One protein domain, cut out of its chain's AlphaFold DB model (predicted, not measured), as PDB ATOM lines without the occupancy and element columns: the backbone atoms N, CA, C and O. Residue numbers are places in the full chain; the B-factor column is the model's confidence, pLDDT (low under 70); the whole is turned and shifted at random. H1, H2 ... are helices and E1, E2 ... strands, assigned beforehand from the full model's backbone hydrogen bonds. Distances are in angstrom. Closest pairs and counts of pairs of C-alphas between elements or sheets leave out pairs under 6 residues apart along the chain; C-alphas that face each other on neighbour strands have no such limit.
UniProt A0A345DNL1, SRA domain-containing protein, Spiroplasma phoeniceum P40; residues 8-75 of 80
ATOM      1  N   ILE A   8      82.950  28.766  40.932       96.38
ATOM      2  CA  ILE A   8      83.138  27.317  40.795       96.38
ATOM      3  C   ILE A   8      84.232  27.026  39.782       96.38
ATOM      4  O   ILE A   8      84.368  27.707  38.766       96.38
ATOM      5  N   TYR A   9      84.981  25.970  40.077       94.75
ATOM      6  CA  TYR A   9      86.050  25.460  39.237       94.75
ATOM      7  C   TYR A   9      85.655  24.059  38.803       94.75
ATOM      8  O   TYR A   9      85.359  23.211  39.647       94.75
ATOM      9  N   TYR A  10      85.624  23.833  37.497       90.81
ATOM     10  CA  TYR A  10      85.353  22.533  36.911       90.81
ATOM     11  C   TYR A  10      86.613  22.038  36.213       90.81
ATOM     12  O   TYR A  10      87.088  22.653  35.258       90.81
ATOM     13  N   PHE A  11      87.164  20.938  36.716       90.50
ATOM     14  CA  PHE A  11      88.352  20.315  36.151       90.50
ATOM     15  C   PHE A  11      87.952  19.262  35.117       90.50
ATOM     16  O   PHE A  11      87.166  18.360  35.410       90.50
ATOM     17  N   ASN A  12      88.509  19.370  33.915       83.44
ATOM     18  CA  ASN A  12      88.311  18.411  32.841       83.44
ATOM     19  C   ASN A  12      89.662  17.855  32.388       83.44
ATOM     20  O   ASN A  12      90.410  18.523  31.678       83.44
ATOM     21  N   ASP A  13      89.955  16.611  32.766       81.06
ATOM     22  CA  ASP A  13      91.242  15.971  32.475       81.06
ATOM     23  C   ASP A  13      91.338  15.374  31.063       81.06
ATOM     24  O   ASP A  13      92.032  14.387  30.822       81.06
ATOM     25  N   THR A  14      90.620  15.932  30.086       80.19
ATOM     26  CA  THR A  14      90.850  15.506  28.706       80.19
ATOM     27  C   THR A  14      92.249  15.941  28.259       80.19
ATOM     28  O   THR A  14      92.670  17.080  28.470       80.19
ATOM     29  N   ASN A  15      92.959  15.050  27.571       77.69
ATOM     30  CA  ASN A  15      94.296  15.342  27.046       77.69
ATOM     31  C   ASN A  15      94.276  16.162  25.738       77.69
ATOM     32  O   ASN A  15      95.328  16.553  25.234       77.69
ATOM     33  N   ASP A  16      93.096  16.443  25.176       89.19
ATOM     34  CA  ASP A  16      92.937  17.182  23.921       89.19
ATOM     35  C   ASP A  16      92.678  18.680  24.168       89.19
ATOM     36  O   ASP A  16      91.536  19.126  24.331       89.19
ATOM     37  N   LYS A  17      93.762  19.469  24.165       88.31
ATOM     38  CA  LYS A  17      93.721  20.929  24.369       88.31
ATOM     39  C   LYS A  17      92.837  21.651  23.353       88.31
ATOM     40  O   LYS A  17      92.086  22.550  23.722       88.31
ATOM     41  N   THR A  18      92.890  21.250  22.082       89.69
ATOM     42  CA  THR A  18      92.120  21.892  21.006       89.69
ATOM     43  C   THR A  18      90.622  21.705  21.219       89.69
ATOM     44  O   THR A  18      89.837  22.627  20.983       89.69
ATOM     45  N   LYS A  19      90.199  20.524  21.687       89.69
ATOM     46  CA  LYS A  19      88.793  20.289  22.043       89.69
ATOM     47  C   LYS A  19      88.355  21.134  23.234       89.69
ATOM     48  O   LYS A  19      87.260  21.689  23.173       89.69
ATOM     49  N   GLN A  20      89.186  21.263  24.271       89.75
ATOM     50  CA  GLN A  20      88.858  22.096  25.436       89.75
ATOM     51  C   GLN A  20      88.723  23.565  25.079       89.75
ATOM     52  O   GLN A  20      87.719  24.188  25.413       89.75
ATOM     53  N   GLN A  21      89.683  24.096  24.327       91.62
ATOM     54  CA  GLN A  21      89.631  25.479  23.879       91.62
ATOM     55  C   GLN A  21      88.338  25.753  23.093       91.62
ATOM     56  O   GLN A  21      87.582  26.653  23.451       91.62
ATOM     57  N   LYS A  22      88.016  24.916  22.095       92.56
ATOM     58  CA  LYS A  22      86.779  25.049  21.303       92.56
ATOM     59  C   LYS A  22      85.510  24.916  22.147       92.56
ATOM     60  O   LYS A  22      84.502  25.552  21.846       92.56
ATOM     61  N   LEU A  23      85.522  24.061  23.170       91.31
ATOM     62  CA  LEU A  23      84.411  23.940  24.112       91.31
ATOM     63  C   LEU A  23      84.225  25.243  24.899       91.31
ATOM     64  O   LEU A  23      83.098  25.722  25.007       91.31
ATOM     65  N   GLY A  24      85.311  25.820  25.415       92.44
ATOM     66  CA  GLY A  24      85.274  27.083  26.146       92.44
ATOM     67  C   GLY A  24      84.827  28.258  25.279       92.44
ATOM     68  O   GLY A  24      83.939  29.002  25.685       92.44
ATOM     69  N   GLU A  25      85.352  28.382  24.059       94.12
ATOM     70  CA  GLU A  25      84.926  29.404  23.086       94.12
ATOM     71  C   GLU A  25      83.411  29.347  22.840       94.12
ATOM     72  O   GLU A  25      82.723  30.359  22.957       94.12
ATOM     73  N   LYS A  26      82.862  28.143  22.619       94.94
ATOM     74  CA  LYS A  26      81.411  27.946  22.461       94.94
ATOM     75  C   LYS A  26      80.621  28.308  23.715       94.94
ATOM     76  O   LYS A  26      79.512  28.827  23.606       94.94
ATOM     77  N   GLN A  27      81.140  27.992  24.901       94.31
ATOM     78  CA  GLN A  27      80.465  28.332  26.153       94.31
ATOM     79  C   GLN A  27      80.454  29.843  26.404       94.31
ATOM     80  O   GLN A  27      79.430  30.346  26.869       94.31
ATOM     81  N   LEU A  28      81.537  30.551  26.057       94.25
ATOM     82  CA  LEU A  28      81.620  32.015  26.116       94.25
ATOM     83  C   LEU A  28      80.642  32.664  25.137       94.25
ATOM     84  O   LEU A  28      79.841  33.499  25.551       94.25
ATOM     85  N   GLU A  29      80.658  32.239  23.870       95.94
ATOM     86  CA  GLU A  29      79.760  32.749  22.825       95.94
ATOM     87  C   GLU A  29      78.287  32.607  23.232       95.94
ATOM     88  O   GLU A  29      77.493  33.533  23.087       95.94
ATOM     89  N   ARG A  30      77.924  31.454  23.803       95.06
ATOM     90  CA  ARG A  30      76.552  31.157  24.237       95.06
ATOM     91  C   ARG A  30      76.194  31.725  25.607       95.06
ATOM     92  O   ARG A  30      75.060  31.538  26.035       95.06
ATOM     93  N   GLN A  31      77.149  32.336  26.309       92.25
ATOM     94  CA  GLN A  31      77.004  32.753  27.707       92.25
ATOM     95  C   GLN A  31      76.420  31.633  28.578       92.25
ATOM     96  O   GLN A  31      75.418  31.810  29.270       92.25
ATOM     97  N   THR A  32      77.016  30.442  28.493       92.75
ATOM     98  CA  THR A  32      76.475  29.239  29.139       92.75
ATOM     99  C   THR A  32      76.349  29.440  30.650       92.75
ATOM    100  O   THR A  32      77.300  29.857  31.316       92.75
ATOM    101  N   GLN A  33      75.166  29.119  31.179       94.12
ATOM    102  CA  GLN A  33      74.831  29.222  32.596       94.12
ATOM    103  C   GLN A  33      74.605  27.839  33.207       94.12
ATOM    104  O   GLN A  33      73.990  26.968  32.592       94.12
ATOM    105  N   LEU A  34      75.059  27.665  34.444       94.94
ATOM    106  CA  LEU A  34      74.845  26.487  35.271       94.94
ATOM    107  C   LEU A  34      73.923  26.846  36.434       94.94
ATOM    108  O   LEU A  34      74.288  27.634  37.307       94.94
ATOM    109  N   ILE A  35      72.742  26.235  36.470       95.88
ATOM    110  CA  ILE A  35      71.873  26.241  37.650       95.88
ATOM    111  C   ILE A  35      72.447  25.189  38.599       95.88
ATOM    112  O   ILE A  35      72.380  23.994  38.319       95.88
ATOM    113  N   THR A  36      73.090  25.634  39.675       95.50
ATOM    114  CA  THR A  36      73.976  24.774  40.463       95.50
ATOM    115  C   THR A  36      73.332  24.392  41.788       95.50
ATOM    116  O   THR A  36      72.886  25.248  42.557       95.50
ATOM    117  N   PHE A  37      73.345  23.092  42.067       94.50
ATOM    118  CA  PHE A  37      72.976  22.513  43.349       94.50
ATOM    119  C   PHE A  37      74.178  21.763  43.916       94.50
ATOM    120  O   PHE A  37      74.817  20.984  43.207       94.50
ATOM    121  N   THR A  38      74.490  21.980  45.189       93.00
ATOM    122  CA  THR A  38      75.509  21.189  45.883       93.00
ATOM    123  C   THR A  38      74.886  19.980  46.540       93.00
ATOM    124  O   THR A  38      73.800  20.058  47.111       93.00
ATOM    125  N   LYS A  39      75.585  18.851  46.453       92.50
ATOM    126  CA  LYS A  39      75.188  17.623  47.129       92.50
ATOM    127  C   LYS A  39      75.480  17.754  48.623       92.50
ATOM    128  O   LYS A  39      76.630  17.949  49.009       92.50
ATOM    129  N   LEU A  40      74.451  17.584  49.438       89.69
ATOM    130  CA  LEU A  40      74.558  17.378  50.876       89.69
ATOM    131  C   LEU A  40      74.527  15.870  51.133       89.69
ATOM    132  O   LEU A  40      73.696  15.157  50.570       89.69
ATOM    133  N   ASN A  41      75.465  15.370  51.933       85.31
ATOM    134  CA  ASN A  41      75.530  13.953  52.280       85.31
ATOM    135  C   ASN A  41      75.374  13.822  53.793       85.31
ATOM    136  O   ASN A  41      76.352  13.914  54.537       85.31
ATOM    137  N   GLU A  42      74.134  13.657  54.239       81.94
ATOM    138  CA  GLU A  42      73.804  13.542  55.654       81.94
ATOM    139  C   GLU A  42      73.609  12.066  55.982       81.94
ATOM    140  O   GLU A  42      72.718  11.408  55.453       81.94
ATOM    141  N   LYS A  43      74.480  11.518  56.838       75.00
ATOM    142  CA  LYS A  43      74.529  10.071  57.116       75.00
ATOM    143  C   LYS A  43      73.180   9.487  57.550       75.00
ATOM    144  O   LYS A  43      72.907   8.337  57.230       75.00
ATOM    145  N   GLU A  44      72.367  10.265  58.261       79.62
ATOM    146  CA  GLU A  44      71.073   9.825  58.800       79.62
ATOM    147  C   GLU A  44      69.884  10.159  57.888       79.62
ATOM    148  O   GLU A  44      68.886   9.443  57.900       79.62
ATOM    149  N   LEU A  45      69.990  11.218  57.078       77.50
ATOM    150  CA  LEU A  45      68.886  11.769  56.279       77.50
ATOM    151  C   LEU A  45      69.017  11.473  54.774       77.50
ATOM    152  O   LEU A  45      68.089  11.718  54.004       77.50
ATOM    153  N   GLY A  46      70.141  10.892  54.350       82.81
ATOM    154  CA  GLY A  46      70.409  10.517  52.968       82.81
ATOM    155  C   GLY A  46      71.045  11.638  52.141       82.81
ATOM    156  O   GLY A  46      71.747  12.515  52.645       82.81
ATOM    157  N   ILE A  47      70.851  11.565  50.821       89.12
ATOM    158  CA  ILE A  47      71.402  12.540  49.874       89.12
ATOM    159  C   ILE A  47      70.397  13.676  49.682       89.12
ATOM    160  O   ILE A  47      69.313  13.461  49.142       89.12
ATOM    161  N   GLY A  48      70.804  14.887  50.055       91.44
ATOM    162  CA  GLY A  48      70.095  16.129  49.765       91.44
ATOM    163  C   GLY A  48      70.812  16.957  48.701       91.44
ATOM    164  O   GLY A  48      71.979  16.722  48.374       91.44
ATOM    165  N   TYR A  49      70.121  17.965  48.176       93.00
ATOM    166  CA  TYR A  49      70.708  18.943  47.265       93.00
ATOM    167  C   TYR A  49      70.303  20.350  47.690       93.00
ATOM    168  O   TYR A  49      69.116  20.641  47.809       93.00
ATOM    169  N   ASN A  50      71.285  21.225  47.898       91.75
ATOM    170  CA  ASN A  50      71.049  22.628  48.216       91.75
ATOM    171  C   ASN A  50      71.292  23.495  46.982       91.75
ATOM    172  O   ASN A  50      72.351  23.395  46.359       91.75
ATOM    173  N   PHE A  51      70.337  24.358  46.634       94.56
ATOM    174  CA  PHE A  51      70.537  25.335  45.568       94.56
ATOM    175  C   PHE A  51      71.564  26.376  46.010       94.56
ATOM    176  O   PHE A  51      71.430  26.972  47.076       94.56
ATOM    177  N   VAL A  52      72.582  26.616  45.183       95.06
ATOM    178  CA  VAL A  52      73.685  27.520  45.548       95.06
ATOM    179  C   VAL A  52      73.846  28.701  44.610       95.06
ATOM    180  O   VAL A  52      74.568  29.629  44.958       95.06
ATOM    181  N   GLY A  53      73.161  28.716  43.466       96.81
ATOM    182  CA  GLY A  53      73.125  29.863  42.564       96.81
ATOM    183  C   GLY A  53      73.157  29.493  41.086       96.81
ATOM    184  O   GLY A  53      73.263  28.327  40.704       96.81
ATOM    185  N   VAL A  54      73.084  30.527  40.252       97.19
ATOM    186  CA  VAL A  54      73.342  30.439  38.811       97.19
ATOM    187  C   VAL A  54      74.746  30.961  38.545       97.19
ATOM    188  O   VAL A  54      75.090  32.052  39.004       97.19
ATOM    189  N   PHE A  55      75.545  30.191  37.814       97.62
ATOM    190  CA  PHE A  55      76.940  30.498  37.512       97.62
ATOM    191  C   PHE A  55      77.141  30.600  36.004       97.62
ATOM    192  O   PHE A  55      76.669  29.745  35.265       97.62
ATOM    193  N   THR A  56      77.851  31.619  35.540       97.19
ATOM    194  CA  THR A  56      78.145  31.838  34.120       97.19
ATOM    195  C   THR A  56      79.593  31.477  33.837       97.19
ATOM    196  O   THR A  56      80.474  31.832  34.618       97.19
ATOM    197  N   PHE A  57      79.850  30.786  32.727       96.69
ATOM    198  CA  PHE A  57      81.215  30.495  32.294       96.69
ATOM    199  C   PHE A  57      81.963  31.790  31.957       96.69
ATOM    200  O   PHE A  57      81.465  32.585  31.161       96.69
ATOM    201  N   ILE A  58      83.151  31.993  32.540       96.19
ATOM    202  CA  ILE A  58      83.966  33.199  32.294       96.19
ATOM    203  C   ILE A  58      85.334  32.903  31.670       96.19
ATOM    204  O   ILE A  58      86.028  33.834  31.269       96.19
ATOM    205  N   GLY A  59      85.725  31.631  31.554       94.62
ATOM    206  CA  GLY A  59      86.970  31.235  30.899       94.62
ATOM    207  C   GLY A  59      87.687  30.091  31.604       94.62
ATOM    208  O   GLY A  59      87.076  29.268  32.283       94.62
ATOM    209  N   PHE A  60      89.003  30.044  31.437       94.06
ATOM    210  CA  PHE A  60      89.870  29.051  32.065       94.06
ATOM    211  C   PHE A  60      90.809  29.725  33.060       94.06
ATOM    212  O   PHE A  60      91.186  30.879  32.859       94.06
ATOM    213  N   LEU A  61      91.177  29.007  34.121       91.81
ATOM    214  CA  LEU A  61      92.135  29.499  35.114       91.81
ATOM    215  C   LEU A  61      93.539  29.635  34.507       91.81
ATOM    216  O   LEU A  61      94.230  30.617  34.752       91.81
ATOM    217  N   ASP A  62      93.906  28.668  33.662       87.69
ATOM    218  CA  ASP A  62      95.240  28.517  33.093       87.69
ATOM    219  C   ASP A  62      95.199  28.308  31.574       87.69
ATOM    220  O   ASP A  62      94.179  27.953  30.975       87.69
ATOM    221  N   LYS A  63      96.362  28.471  30.932       85.19
ATOM    222  CA  LYS A  63      96.550  28.267  29.481       85.19
ATOM    223  C   LYS A  63      96.525  26.796  29.050       85.19
ATOM    224  O   LYS A  63      96.683  26.500  27.866       85.19
ATOM    225  N   ASP A  64      96.407  25.867  29.994       86.25
ATOM    226  CA  ASP A  64      96.283  24.442  29.694       86.25
ATOM    227  C   ASP A  64      94.846  24.026  29.346       86.25
ATOM    228  O   ASP A  64      94.649  22.913  28.858       86.25
ATOM    229  N   TYR A  65      93.881  24.936  29.535       88.75
ATOM    230  CA  TYR A  65      92.452  24.740  29.296       88.75
ATOM    231  C   TYR A  65      91.837  23.573  30.088       88.75
ATOM    232  O   TYR A  65      90.798  23.042  29.694       88.75
ATOM    233  N   LYS A  66      92.452  23.163  31.205       89.88
ATOM    234  CA  LYS A  66      91.952  22.054  32.035       89.88
ATOM    235  C   LYS A  66      90.936  22.497  33.077       89.88
ATOM    236  O   LYS A  66      89.991  21.768  33.373       89.88
ATOM    237  N   THR A  67      91.129  23.691  33.629       93.25
ATOM    238  CA  THR A  67      90.293  24.213  34.712       93.25
ATOM    239  C   THR A  67      89.390  25.313  34.186       93.25
ATOM    240  O   THR A  67      89.829  26.437  33.948       93.25
ATOM    241  N   MET A  68      88.115  24.987  34.014       93.69
ATOM    242  CA  MET A  68      87.056  25.930  33.669       93.69
ATOM    243  C   MET A  68      86.641  26.710  34.917       93.69
ATOM    244  O   MET A  68      86.451  26.114  35.980       93.69
ATOM    245  N   ILE A  69      86.463  28.022  34.792       95.94
ATOM    246  CA  ILE A  69      85.982  28.889  35.868       95.94
ATOM    247  C   ILE A  69      84.607  29.462  35.511       95.94
ATOM    248  O   ILE A  69      84.370  29.947  34.399       95.94
ATOM    249  N   TYR A  70      83.693  29.414  36.476       97.12
ATOM    250  CA  TYR A  70      82.383  30.043  36.371       97.12
ATOM    251  C   TYR A  70      82.167  30.986  37.547       97.12
ATOM    252  O   TYR A  70      82.505  30.656  38.685       97.12
ATOM    253  N   GLN A  71      81.567  32.139  37.272       97.69
ATOM    254  CA  GLN A  71      81.251  33.165  38.257       97.69
ATOM    255  C   GLN A  71      79.764  33.149  38.587       97.69
ATOM    256  O   GLN A  71      78.919  33.065  37.693       97.69
ATOM    257  N   LYS A  72      79.433  33.275  39.868       97.94
ATOM    258  CA  LYS A  72      78.058  33.408  40.334       97.94
ATOM    259  C   LYS A  72      77.440  34.700  39.806       97.94
ATOM    260  O   LYS A  72      77.975  35.782  40.021       97.94
ATOM    261  N   THR A  73      76.289  34.592  39.155       97.25
ATOM    262  CA  THR A  73      75.542  35.742  38.626       97.25
ATOM    263  C   THR A  73      74.173  35.911  39.268       97.25
ATOM    264  O   THR A  73      73.634  37.017  39.249       97.25
ATOM    265  N   LYS A  74      73.592  34.854  39.859       96.56
ATOM    266  CA  LYS A  74      72.302  34.934  40.568       96.56
ATOM    267  C   LYS A  74      72.269  34.051  41.813       96.56
ATOM    268  O   LYS A  74      72.802  32.945  41.816       96.56
ATOM    269  N   ASN A  75      71.562  34.527  42.837       96.31
ATOM    270  CA  ASN A  75      71.249  33.784  44.066       96.31
ATOM    271  C   ASN A  75      69.858  33.135  44.041       96.31
ATOM    272  O   ASN A  75      69.442  32.529  45.021       96.31
TER     273      ASN A  75
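Overview. This is residues 8 to 75 of the 80 residues of the protein "SRA domain-containing protein" of Spiroplasma phoeniceum P40 (UniProt A0A345DNL1). A strongly twisted four-stranded antiparallel sheet, curled like part of a barrel, has one helix, H1, crossing one of its faces near one end of the long axis. The long hairpin of E2 and E3 reaches away from the helix, with its turn, residues 43 to 45, at the other end of that axis, while E3 bends so that its last part runs under H1 beside E4. The 68 printed residues have one named helix and four named strands, in the order E1, H1, E2, E3, E4, and the class is mixed, helices and strands. Across the sheet the order is E1, E4, E3, E2. The whole is loose, with a radius of gyration of the C-alphas of 14.4 A, and elongated, spanning 45 by 27 by 15 A.

Arrangement. The inner strand E3, residues 46 to 60, bends by 81 degrees at residue 57. It is the antiparallel neighbour of the edge strand E2, residues 33 to 42, and the two form a hairpin; N 40 and O 48 are 2.8 A apart and N 34 and O 55 are 2.8 A apart, both within hydrogen-bond range. E3 also forms a hairpin with the inner strand E4, residues 67 to 74, where N 56 and O 71 are within range at 2.8 A. E2, E3 and E4 make a meander, each strand the antiparallel neighbour of the one before. E4 is antiparallel to the other edge strand, E1, residues 8 to 11, at 156 degrees between their directions, with N 10 and O 68 2.9 A apart, within range. E1 and E2 are apart. From edge to edge the strands' lines turn by 92 degrees and the way across the sheet turns by 110 degrees. H1, residues 17 to 29, is on the sheet at a height of 9.8 A, over E4 and E3. On the local plane it stands at 87 degrees to E3, across the strands. The closest C-alphas of H1 and E3 are those of Leu 28 and Phe 57, 6.4 A apart. In H1 every O i to N i+4 pair is within hydrogen-bond range.

Along the chain. E3 is the longest strand, 15 residues and 34.0 A from C-alpha 46 at (70.409, 10.517, 52.968) to C-alpha 60. E2 measures 27.9 A, E4 21.7 A and E1 9.9 A. E1 begins at C-alpha 8, (83.138, 27.317, 40.795), and E4 ends at C-alpha 74, (72.302, 34.934, 40.568). H1 measures 18.4 A.

Size, cuts and confidence. The two C-alphas farthest apart are those of Thr 18 and Glu 44, at 44.9 A. The printed part, residues 8 to 75, has no cut. No link is long: E3 to E4 is short, and the other three are tight. The mean pLDDT of the printed part is 91.4, and no printed residue is under 70.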